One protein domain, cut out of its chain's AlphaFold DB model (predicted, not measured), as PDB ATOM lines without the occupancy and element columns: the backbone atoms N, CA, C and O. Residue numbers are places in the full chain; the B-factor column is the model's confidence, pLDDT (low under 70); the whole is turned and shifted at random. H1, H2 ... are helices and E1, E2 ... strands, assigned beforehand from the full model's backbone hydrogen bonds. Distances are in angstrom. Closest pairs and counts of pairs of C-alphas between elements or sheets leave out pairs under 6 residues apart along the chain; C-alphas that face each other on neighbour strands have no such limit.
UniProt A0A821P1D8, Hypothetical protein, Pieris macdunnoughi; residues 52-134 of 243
ATOM      1  N   PRO A  52      76.034  98.982 129.069       68.38
ATOM      2  CA  PRO A  52      77.076  99.749 129.746       68.38
ATOM      3  C   PRO A  52      78.304  98.863 129.959       68.38
ATOM      4  O   PRO A  52      78.158  97.670 130.212       68.38
ATOM      5  N   LEU A  53      79.501  99.435 129.841       76.19
ATOM      6  CA  LEU A  53      80.746  98.680 129.965       76.19
ATOM      7  C   LEU A  53      81.303  98.755 131.391       76.19
ATOM      8  O   LEU A  53      81.199  99.791 132.044       76.19
ATOM      9  N   VAL A  54      81.924  97.666 131.834       80.69
ATOM     10  CA  VAL A  54      82.735  97.548 133.048       80.69
ATOM     11  C   VAL A  54      84.115  97.078 132.612       80.69
ATOM     12  O   VAL A  54      84.231  96.012 132.017       80.69
ATOM     13  N   CYS A  55      85.157  97.879 132.842       81.44
ATOM     14  CA  CYS A  55      86.520  97.576 132.371       81.44
ATOM     15  C   CYS A  55      86.655  97.408 130.843       81.44
ATOM     16  O   CYS A  55      87.614  96.801 130.376       81.44
ATOM     17  N   GLY A  56      85.704  97.913 130.050       76.88
ATOM     18  CA  GLY A  56      85.662  97.672 128.603       76.88
ATOM     19  C   GLY A  56      84.929  96.391 128.180       76.88
ATOM     20  O   GLY A  56      84.767  96.176 126.984       76.88
ATOM     21  N   GLU A  57      84.427  95.594 129.124       76.81
ATOM     22  CA  GLU A  57      83.557  94.442 128.864       76.81
ATOM     23  C   GLU A  57      82.089  94.793 129.114       76.81
ATOM     24  O   GLU A  57      81.779  95.720 129.859       76.81
ATOM     25  N   GLU A  58      81.157  94.066 128.495       77.69
ATOM     26  CA  GLU A  58      79.729  94.290 128.722       77.69
ATOM     27  C   GLU A  58      79.342  94.014 130.179       77.69
ATOM     28  O   GLU A  58      79.609  92.947 130.735       77.69
ATOM     29  N   CYS A  59      78.664  94.974 130.809       76.75
ATOM     30  CA  CYS A  59      78.144  94.787 132.152       76.75
ATOM     31  C   CYS A  59      77.053  93.715 132.147       76.75
ATOM     32  O   CYS A  59      76.119  93.753 131.344       76.75
ATOM     33  N   ASN A  60      77.136  92.785 133.097       77.38
ATOM     34  CA  ASN A  60      76.141  91.733 133.247       77.38
ATOM     35  C   ASN A  60      74.722  92.324 133.388       77.38
ATOM     36  O   ASN A  60      74.506  93.242 134.181       77.38
ATOM     37  N   TYR A  61      73.747  91.758 132.666       75.31
ATOM     38  CA  TYR A  61      72.349  92.215 132.661       75.31
ATOM     39  C   TYR A  61      71.701  92.272 134.056       75.31
ATOM     40  O   TYR A  61      70.716  92.973 134.266       75.31
ATOM     41  N   LEU A  62      72.228  91.529 135.028       71.38
ATOM     42  CA  LEU A  62      71.754  91.591 136.408       71.38
ATOM     43  C   LEU A  62      72.101  92.912 137.081       71.38
ATOM     44  O   LEU A  62      71.291  93.478 137.808       71.38
ATOM     45  N   TYR A  63      73.284  93.432 136.787       78.44
ATOM     46  CA  TYR A  63      73.793  94.673 137.350       78.44
ATOM     47  C   TYR A  63      73.197  95.904 136.678       78.44
ATOM     48  O   TYR A  63      73.136  96.963 137.295       78.44
ATOM     49  N   THR A  64      72.696  95.771 135.448       76.81
ATOM     50  CA  THR A  64      71.995  96.867 134.765       76.81
ATOM     51  C   THR A  64      70.637  97.182 135.397       76.81
ATOM     52  O   THR A  64      70.111  98.272 135.185       76.81
ATOM     53  N   ARG A  65      70.076  96.258 136.193       79.19
ATOM     54  CA  ARG A  65      68.809  96.449 136.920       79.19
ATOM     55  C   ARG A  65      68.971  97.192 138.238       79.19
ATOM     56  O   ARG A  65      67.991  97.731 138.746       79.19
ATOM     57  N   VAL A  66      70.180  97.211 138.790       80.88
ATOM     58  CA  VAL A  66      70.476  97.971 140.001       80.88
ATOM     59  C   VAL A  66      70.649  99.430 139.594       80.88
ATOM     60  O   VAL A  66      71.501  99.765 138.766       80.88
ATOM     61  N   GLY A  67      69.789 100.281 140.152       86.31
ATOM     62  CA  GLY A  67      69.764 101.710 139.869       86.31
ATOM     63  C   GLY A  67      70.947 102.442 140.494       86.31
ATOM     64  O   GLY A  67      72.089 101.978 140.471       86.31
ATOM     65  N   LYS A  68      70.667 103.610 141.070       91.50
ATOM     66  CA  LYS A  68      71.703 104.400 141.729       91.50
ATOM     67  C   LYS A  68      72.306 103.623 142.890       91.50
ATOM     68  O   LYS A  68      71.591 102.892 143.573       91.50
ATOM     69  N   VAL A  69      73.598 103.801 143.124       87.94
ATOM     70  CA  VAL A  69      74.279 103.236 144.291       87.94
ATOM     71  C   VAL A  69      75.172 104.273 144.943       87.94
ATOM     72  O   VAL A  69      75.816 105.069 144.259       87.94
ATOM     73  N   CYS A  70      75.238 104.228 146.268       86.94
ATOM     74  CA  CYS A  70      76.162 105.021 147.048       86.94
ATOM     75  C   CYS A  70      77.403 104.186 147.362       86.94
ATOM     76  O   CYS A  70      77.309 103.098 147.937       86.94
ATOM     77  N   ALA A  71      78.576 104.699 147.008       89.44
ATOM     78  CA  ALA A  71      79.852 104.076 147.327       89.44
ATOM     79  C   ALA A  71      80.816 105.095 147.933       89.44
ATOM     80  O   ALA A  71      80.651 106.300 147.761       89.44
ATOM     81  N   ARG A  72      81.843 104.614 148.631       85.31
ATOM     82  CA  ARG A  72      82.909 105.446 149.199       85.31
ATOM     83  C   ARG A  72      84.270 105.042 148.656       85.31
ATOM     84  O   ARG A  72      84.494 103.855 148.407       85.31
ATOM     85  N   THR A  73      85.188 105.993 148.533       84.81
ATOM     86  CA  THR A  73      86.606 105.668 148.342       84.81
ATOM     87  C   THR A  73      87.262 105.270 149.655       84.81
ATOM     88  O   THR A  73      87.040 105.905 150.683       84.81
ATOM     89  N   VAL A  74      88.104 104.244 149.612       77.88
ATOM     90  CA  VAL A  74      89.049 103.927 150.684       77.88
ATOM     91  C   VAL A  74      90.420 104.397 150.257       77.88
ATOM     92  O   VAL A  74      90.929 103.919 149.248       77.88
ATOM     93  N   ASP A  75      91.021 105.290 151.037       70.19
ATOM     94  CA  ASP A  75      92.445 105.603 150.945       70.19
ATOM     95  C   ASP A  75      93.149 104.859 152.083       70.19
ATOM     96  O   ASP A  75      93.102 105.265 153.248       70.19
ATOM     97  N   ASN A  76      93.724 103.699 151.763       66.62
ATOM     98  CA  ASN A  76      94.481 102.928 152.742       66.62
ATOM     99  C   ASN A  76      95.813 103.633 152.985       66.62
ATOM    100  O   ASN A  76      96.776 103.422 152.244       66.62
ATOM    101  N   LYS A  77      95.890 104.438 154.046       66.50
ATOM    102  CA  LYS A  77      97.170 104.996 154.474       66.50
ATOM    103  C   LYS A  77      97.875 104.039 155.417       66.50
ATOM    104  O   LYS A  77      97.316 103.575 156.416       66.50
ATOM    105  N   GLU A  78      99.131 103.757 155.091       62.34
ATOM    106  CA  GLU A  78     100.034 103.075 156.002       62.34
ATOM    107  C   GLU A  78     100.422 104.052 157.111       62.34
ATOM    108  O   GLU A  78     101.047 105.088 156.874       62.34
ATOM    109  N   TYR A  79     100.033 103.726 158.338       62.75
ATOM    110  CA  TYR A  79     100.483 104.446 159.514       62.75
ATOM    111  C   TYR A  79     101.562 103.619 160.193       62.75
ATOM    112  O   TYR A  79     101.278 102.620 160.855       62.75
ATOM    113  N   GLN A  80     102.811 104.058 160.057       61.38
ATOM    114  CA  GLN A  80     103.904 103.520 160.854       61.38
ATOM    115  C   GLN A  80     103.908 104.217 162.213       61.38
ATOM    116  O   GLN A  80     104.132 105.425 162.309       61.38
ATOM    117  N   GLN A  81     103.627 103.461 163.273       60.47
ATOM    118  CA  GLN A  81     103.797 103.933 164.642       60.47
ATOM    119  C   GLN A  81     104.896 103.121 165.316       60.47
ATOM    120  O   GLN A  81     104.842 101.894 165.393       60.47
ATOM    121  N   CYS A  82     105.904 103.820 165.829       64.56
ATOM    122  CA  CYS A  82     106.924 103.201 166.659       64.56
ATOM    123  C   CYS A  82     106.460 103.205 168.114       64.56
ATOM    124  O   CYS A  82     106.226 104.263 168.700       64.56
ATOM    125  N   VAL A  83     106.307 102.013 168.696       62.56
ATOM    126  CA  VAL A  83     105.951 101.863 170.109       62.56
ATOM    127  C   VAL A  83     107.253 101.836 170.904       62.56
ATOM    128  O   VAL A  83     108.029 100.882 170.836       62.56
ATOM    129  N   SER A  84     107.515 102.903 171.663       58.06
ATOM    130  CA  SER A  84     108.807 103.121 172.334       58.06
ATOM    131  C   SER A  84     109.168 102.066 173.384       58.06
ATOM    132  O   SER A  84     110.321 101.993 173.786       58.06
ATOM    133  N   ILE A  85     108.208 101.259 173.847       53.09
ATOM    134  CA  ILE A  85     108.413 100.313 174.956       53.09
ATOM    135  C   ILE A  85     109.334  99.140 174.565       53.09
ATOM    136  O   ILE A  85     109.984  98.581 175.441       53.09
ATOM    137  N   PHE A  86     109.483  98.830 173.270       64.25
ATOM    138  CA  PHE A  86     110.388  97.768 172.791       64.25
ATOM    139  C   PHE A  86     111.243  98.156 171.575       64.25
ATOM    140  O   PHE A  86     111.901  97.301 170.992       64.25
ATOM    141  N   GLY A  87     111.211  99.421 171.141       71.56
ATOM    142  CA  GLY A  87     111.882  99.842 169.903       71.56
ATOM    143  C   GLY A  87     111.307  99.203 168.628       71.56
ATOM    144  O   GLY A  87     111.911  99.309 167.566       71.56
ATOM    145  N   LEU A  88     110.144  98.549 168.719       68.62
ATOM    146  CA  LEU A  88     109.456  97.940 167.586       68.62
ATOM    147  C   LEU A  88     108.581  98.987 166.891       68.62
ATOM    148  O   LEU A  88     107.689  99.588 167.498       68.62
ATOM    149  N   CYS A  89     108.825  99.182 165.597       71.38
ATOM    150  CA  CYS A  89     107.922  99.918 164.724       71.38
ATOM    151  C   CYS A  89     106.919  98.938 164.121       71.38
ATOM    152  O   CYS A  89     107.295  98.030 163.384       71.38
ATOM    153  N   LEU A  90     105.644  99.106 164.477       68.88
ATOM    154  CA  LEU A  90     104.546  98.320 163.930       68.88
ATOM    155  C   LEU A  90     103.773  99.208 162.952       68.88
ATOM    156  O   LEU A  90     103.253 100.263 163.323       68.88
ATOM    157  N   GLY A  91     103.729  98.790 161.689       64.12
ATOM    158  CA  GLY A  91     102.889  99.404 160.666       64.12
ATOM    159  C   GLY A  91     101.484  98.816 160.722       64.12
ATOM    160  O   GLY A  91     101.325  97.597 160.729       64.12
ATOM    161  N   TRP A  92     100.468  99.675 160.757       62.75
ATOM    162  CA  TRP A  92      99.075  99.259 160.610       62.75
ATOM    163  C   TRP A  92      98.444 100.036 159.461       62.75
ATOM    164  O   TRP A  92      98.608 101.252 159.344       62.75
ATOM    165  N   TRP A  93      97.682  99.334 158.631       61.66
ATOM    166  CA  TRP A  93      96.839  99.959 157.622       61.66
ATOM    167  C   TRP A  93      95.602 100.516 158.321       61.66
ATOM    168  O   TRP A  93      94.870  99.764 158.971       61.66
ATOM    169  N   ARG A  94      95.366 101.827 158.220       64.50
ATOM    170  CA  ARG A  94      94.076 102.406 158.609       64.50
ATOM    171  C   ARG A  94      93.352 102.909 157.374       64.50
ATOM    172  O   ARG A  94      93.899 103.690 156.601       64.50
ATOM    173  N   ASP A  95      92.106 102.470 157.254       61.28
ATOM    174  CA  ASP A  95      91.137 103.025 156.319       61.28
ATOM    175  C   ASP A  95      90.803 104.452 156.778       61.28
ATOM    176  O   ASP A  95      90.295 104.682 157.883       61.28
ATOM    177  N   GLU A  96      91.180 105.429 155.962       63.97
ATOM    178  CA  GLU A  96      90.834 106.821 156.182       63.97
ATOM    179  C   GLU A  96      89.397 107.086 155.714       63.97
ATOM    180  O   GLU A  96      89.150 107.384 154.550       63.97
ATOM    181  N   PHE A  97      88.438 107.035 156.643       61.69
ATOM    182  CA  PHE A  97      87.000 107.221 156.366       61.69
ATOM    183  C   PHE A  97      86.585 108.625 155.878       61.69
ATOM    184  O   PHE A  97      85.398 108.890 155.721       61.69
ATOM    185  N   TYR A  98      87.525 109.546 155.688       53.94
ATOM    186  CA  TYR A  98      87.258 110.983 155.556       53.94
ATOM    187  C   TYR A  98      87.194 111.489 154.113       53.94
ATOM    188  O   TYR A  98      87.336 112.692 153.898       53.94
ATOM    189  N   ARG A  99      87.025 110.607 153.119       57.19
ATOM    190  CA  ARG A  99      86.831 111.043 151.731       57.19
ATOM    191  C   ARG A  99      85.740 110.278 150.988       57.19
ATOM    192  O   ARG A  99      85.828 109.063 150.809       57.19
ATOM    193  N   GLY A 100      84.801 111.066 150.460       69.62
ATOM    194  CA  GLY A 100      84.209 110.888 149.137       69.62
ATOM    195  C   GLY A 100      83.145 109.807 149.045       69.62
ATOM    196  O   GLY A 100      83.365 108.771 148.417       69.62
ATOM    197  N   PHE A 101      81.978 110.068 149.631       84.38
ATOM    198  CA  PHE A 101      80.773 109.342 149.246       84.38
ATOM    199  C   PHE A 101      80.346 109.839 147.868       84.38
ATOM    200  O   PHE A 101      80.226 111.038 147.629       84.38
ATOM    201  N   HIS A 102      80.150 108.914 146.942       89.31
ATOM    202  CA  HIS A 102      79.777 109.215 145.576       89.31
ATOM    203  C   HIS A 102      78.577 108.376 145.175       89.31
ATOM    204  O   HIS A 102      78.540 107.162 145.388       89.31
ATOM    205  N   THR A 103      77.596 109.045 144.576       92.69
ATOM    206  CA  THR A 103      76.452 108.368 143.975       92.69
ATOM    207  C   THR A 103      76.784 108.047 142.531       92.69
ATOM    208  O   THR A 103      76.990 108.949 141.725       92.69
ATOM    209  N   PHE A 104      76.791 106.765 142.194       92.88
ATOM    210  CA  PHE A 104      76.858 106.301 140.817       92.88
ATOM    211  C   PHE A 104      75.440 106.126 140.280       92.88
ATOM    212  O   PHE A 104      74.594 105.558 140.967       92.88
ATOM    213  N   ASP A 105      75.174 106.572 139.048       93.50
ATOM    214  CA  ASP A 105      73.824 106.468 138.463       93.50
ATOM    215  C   ASP A 105      73.352 105.021 138.279       93.50
ATOM    216  O   ASP A 105      72.151 104.758 138.249       93.50
ATOM    217  N   THR A 106      74.299 104.096 138.109       91.56
ATOM    218  CA  THR A 106      74.049 102.665 137.946       91.56
ATOM    219  C   THR A 106      75.126 101.861 138.659       91.56
ATOM    220  O   THR A 106      76.275 102.304 138.772       91.56
ATOM    221  N   TYR A 107      74.796 100.636 139.063       88.62
ATOM    222  CA  TYR A 107      75.785  99.730 139.648       88.62
ATOM    223  C   TYR A 107      76.922  99.383 138.674       88.62
ATOM    224  O   TYR A 107      78.079  99.304 139.073       88.62
ATOM    225  N   CYS A 108      76.636  99.289 137.371       88.31
ATOM    226  CA  CYS A 108      77.671  99.108 136.349       88.31
ATOM    227  C   CYS A 108      78.695 100.253 136.330       88.31
ATOM    228  O   CYS A 108      79.886  99.994 136.207       88.31
ATOM    229  N   LYS A 109      78.266 101.514 136.495       93.06
ATOM    230  CA  LYS A 109      79.209 102.645 136.589       93.06
ATOM    231  C   LYS A 109      80.092 102.547 137.834       93.06
ATOM    232  O   LYS A 109      81.267 102.887 137.763       93.06
ATOM    233  N   PHE A 110      79.541 102.072 138.951       93.12
ATOM    234  CA  PHE A 110      80.321 101.793 140.157       93.12
ATOM    235  C   PHE A 110      81.372 100.700 139.907       93.12
ATOM    236  O   PHE A 110      82.539 100.897 140.237       93.12
ATOM    237  N   LEU A 111      80.994  99.586 139.273       89.25
ATOM    238  CA  LEU A 111      81.926  98.501 138.950       89.25
ATOM    239  C   LEU A 111      83.020  98.953 137.970       89.25
ATOM    240  O   LEU A 111      84.190  98.628 138.163       89.25
ATOM    241  N   ASP A 112      82.666  99.740 136.949       91.94
ATOM    242  CA  ASP A 112      83.640 100.315 136.015       91.94
ATOM    243  C   ASP A 112      84.620 101.250 136.738       91.94
ATOM    244  O   ASP A 112      85.830 101.176 136.523       91.94
ATOM    245  N   ALA A 113      84.122 102.081 137.658       91.50
ATOM    246  CA  ALA A 113      84.969 102.937 138.480       91.50
ATOM    247  C   ALA A 113      85.895 102.124 139.395       91.50
ATOM    248  O   ALA A 113      87.085 102.426 139.461       91.50
ATOM    249  N   GLN A 114      85.377 101.074 140.045       89.00
ATOM    250  CA  GLN A 114      86.148 100.173 140.906       89.00
ATOM    251  C   GLN A 114      87.275  99.474 140.140       89.00
ATOM    252  O   GLN A 114      88.387  99.351 140.650       89.00
ATOM    253  N   CYS A 115      87.010  99.076 138.901       88.19
ATOM    254  CA  CYS A 115      87.989  98.430 138.040       88.19
ATOM    255  C   CYS A 115      89.135  99.348 137.605       88.19
ATOM    256  O   CYS A 115      90.276  98.911 137.475       88.19
ATOM    257  N   ARG A 116      88.836 100.630 137.371       87.88
ATOM    258  CA  ARG A 116      89.831 101.622 136.935       87.88
ATOM    259  C   ARG A 116      90.646 102.198 138.088       87.88
ATOM    260  O   ARG A 116      91.670 102.833 137.846       87.88
ATOM    261  N   THR A 117      90.188 102.031 139.325       84.94
ATOM    262  CA  THR A 117      90.916 102.496 140.508       84.94
ATOM    263  C   THR A 117      92.106 101.610 140.853       84.94
ATOM    264  O   THR A 117      92.041 100.387 140.797       84.94
ATOM    265  N   GLU A 118      93.194 102.249 141.284       84.56
ATOM    266  CA  GLU A 118      94.338 101.567 141.889       84.56
ATOM    267  C   GLU A 118      93.908 100.792 143.145       84.56
ATOM    268  O   GLU A 118      93.019 101.220 143.885       84.56
ATOM    269  N   TYR A 119      94.592  99.686 143.446       74.56
ATOM    270  CA  TYR A 119      94.282  98.836 144.603       74.56
ATOM    271  C   TYR A 119      94.299  99.595 145.946       74.56
ATOM    272  O   TYR A 119      93.512  99.308 146.848       74.56
ATOM    273  N   SER A 120      95.174 100.597 146.075       72.25
ATOM    274  CA  SER A 120      95.279 101.474 147.251       72.25
ATOM    275  C   SER A 120      94.087 102.424 147.424       72.25
ATOM    276  O   SER A 120      93.881 102.924 148.529       72.25
ATOM    277  N   LYS A 121      93.303 102.643 146.358       77.69
ATOM    278  CA  LYS A 121      92.197 103.606 146.258       77.69
ATOM    279  C   LYS A 121      90.904 102.935 145.803       77.69
ATOM    280  O   LYS A 121      90.255 103.377 144.857       77.69
ATOM    281  N   ARG A 122      90.538 101.830 146.449       82.25
ATOM    282  CA  ARG A 122      89.363 101.035 146.066       82.25
ATOM    283  C   ARG A 122      88.050 101.738 146.410       82.25
ATOM    284  O   ARG A 122      87.925 102.374 147.458       82.25
ATOM    285  N   TRP A 123      87.042 101.535 145.571       87.25
ATOM    286  CA  TRP A 123      85.656 101.855 145.903       87.25
ATOM    287  C   TRP A 123      85.024 100.742 146.743       87.25
ATOM    288  O   TRP A 123      85.253  99.559 146.490       87.25
ATOM    289  N   ILE A 124      84.211 101.118 147.728       83.94
ATOM    290  CA  ILE A 124      83.406 100.205 148.545       83.94
ATOM    291  C   ILE A 124      81.942 100.612 148.426       83.94
ATOM    292  O   ILE A 124      81.594 101.757 148.716       83.94
ATOM    293  N   LEU A 125      81.092  99.665 148.026       84.69
ATOM    294  CA  LEU A 125      79.645  99.844 148.029       84.69
ATOM    295  C   LEU A 125      79.156 100.044 149.468       84.69
ATOM    296  O   LEU A 125      79.495  99.261 150.354       84.69
ATOM    297  N   VAL A 126      78.353 101.081 149.691       83.69
ATOM    298  CA  VAL A 126      77.752 101.365 150.999       83.69
ATOM    299  C   VAL A 126      76.315 100.861 151.017       83.69
ATOM    300  O   VAL A 126      75.962 100.057 151.876       83.69
ATOM    301  N   HIS A 127      75.494 101.312 150.065       82.31
ATOM    302  CA  HIS A 127      74.106 100.876 149.908       82.31
ATOM    303  C   HIS A 127      73.560 101.201 148.506       82.31
ATOM    304  O   HIS A 127      74.133 102.006 147.766       82.31
ATOM    305  N   GLU A 128      72.425 100.597 148.152       84.31
ATOM    306  CA  GLU A 128      71.640 100.983 146.974       84.31
ATOM    307  C   GLU A 128      70.886 102.299 147.219       84.31
ATOM    308  O   GLU A 128      70.459 102.591 148.337       84.31
ATOM    309  N   GLY A 129      70.717 103.099 146.171       82.50
ATOM    310  CA  GLY A 129      70.148 104.443 146.220       82.50
ATOM    311  C   GLY A 129      71.196 105.555 146.182       82.50
ATOM    312  O   GLY A 129      72.394 105.323 146.035       82.50
ATOM    313  N   GLU A 130      70.720 106.792 146.277       90.69
ATOM    314  CA  GLU A 130      71.583 107.972 146.353       90.69
ATOM    315  C   GLU A 130      72.258 108.056 147.717       90.69
ATOM    316  O   GLU A 130      71.652 107.707 148.729       90.69
ATOM    317  N   CYS A 131      73.490 108.559 147.764       85.50
ATOM    318  CA  CYS A 131      74.109 108.912 149.032       85.50
ATOM    319  C   CYS A 131      73.231 109.952 149.726       85.50
ATOM    320  O   CYS A 131      73.037 111.051 149.209       85.50
ATOM    321  N   SER A 132      72.693 109.590 150.889       74.81
ATOM    322  CA  SER A 132      71.738 110.419 151.623       74.81
ATOM    323  C   SER A 132      72.323 111.783 151.975       74.81
ATOM    324  O   SER A 132      71.596 112.770 151.927       74.81
ATOM    325  N   HIS A 133      73.632 111.857 152.232       59.94
ATOM    326  CA  HIS A 133      74.369 113.099 152.440       59.94
ATOM    327  C   HIS A 133      75.825 112.964 151.981       59.94
ATOM    328  O   HIS A 133      76.420 111.888 152.074       59.94
ATOM    329  N   ASP A 134      76.414 114.076 151.541       54.12
ATOM    330  CA  ASP A 134      77.861 114.200 151.414       54.12
ATOM    331  C   ASP A 134      78.436 114.098 152.830       54.12
ATOM    332  O   ASP A 134      78.345 115.044 153.612       54.12
TER     333      ASP A 134
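This is residues 52 to 134 of the 243 residues of the protein "Hypothetical protein" of Pieris macdunnoughi (UniProt A0A821P1D8). What shape is it? A head, the sheet E4 - E1 - E5 with H1 over one face, continues in a long hairpin arm, E2 and E3, whose tip, residues 83 to 88, sticks out. What builds it? There are 83 printed residues, mixed in class, with E1 E2 E3 E4 H1 E5 along the chain and antiparallel sheets. The whole is loose, radius of gyration of the C-alphas 17.0 A, and spans 56 by 29 by 15 A.

Which strands pair? E1, residues 69 to 73, is antiparallel to E4, residues 101 to 104, and E5, residues 123 to 128, with N 71 to O 102 and N 72 to O 124 both 2.9 A. Where is the helix? H1, residues 107 to 116, is on this sheet at a height of 9.1 A, every O i to N i+4 pair within hydrogen-bond range.

Where does the arm start? E2, residues 75 to 83, starts at C-alpha (92.445, 105.603, 150.945). Where does it return? E3, residues 88 to 96, 23.6 A long, ends at C-alpha (90.834, 106.821, 156.182).

Any cut? The printed part has no cut. Where is pLDDT low? It is under 70 for 26 residues, among them 76 to 86.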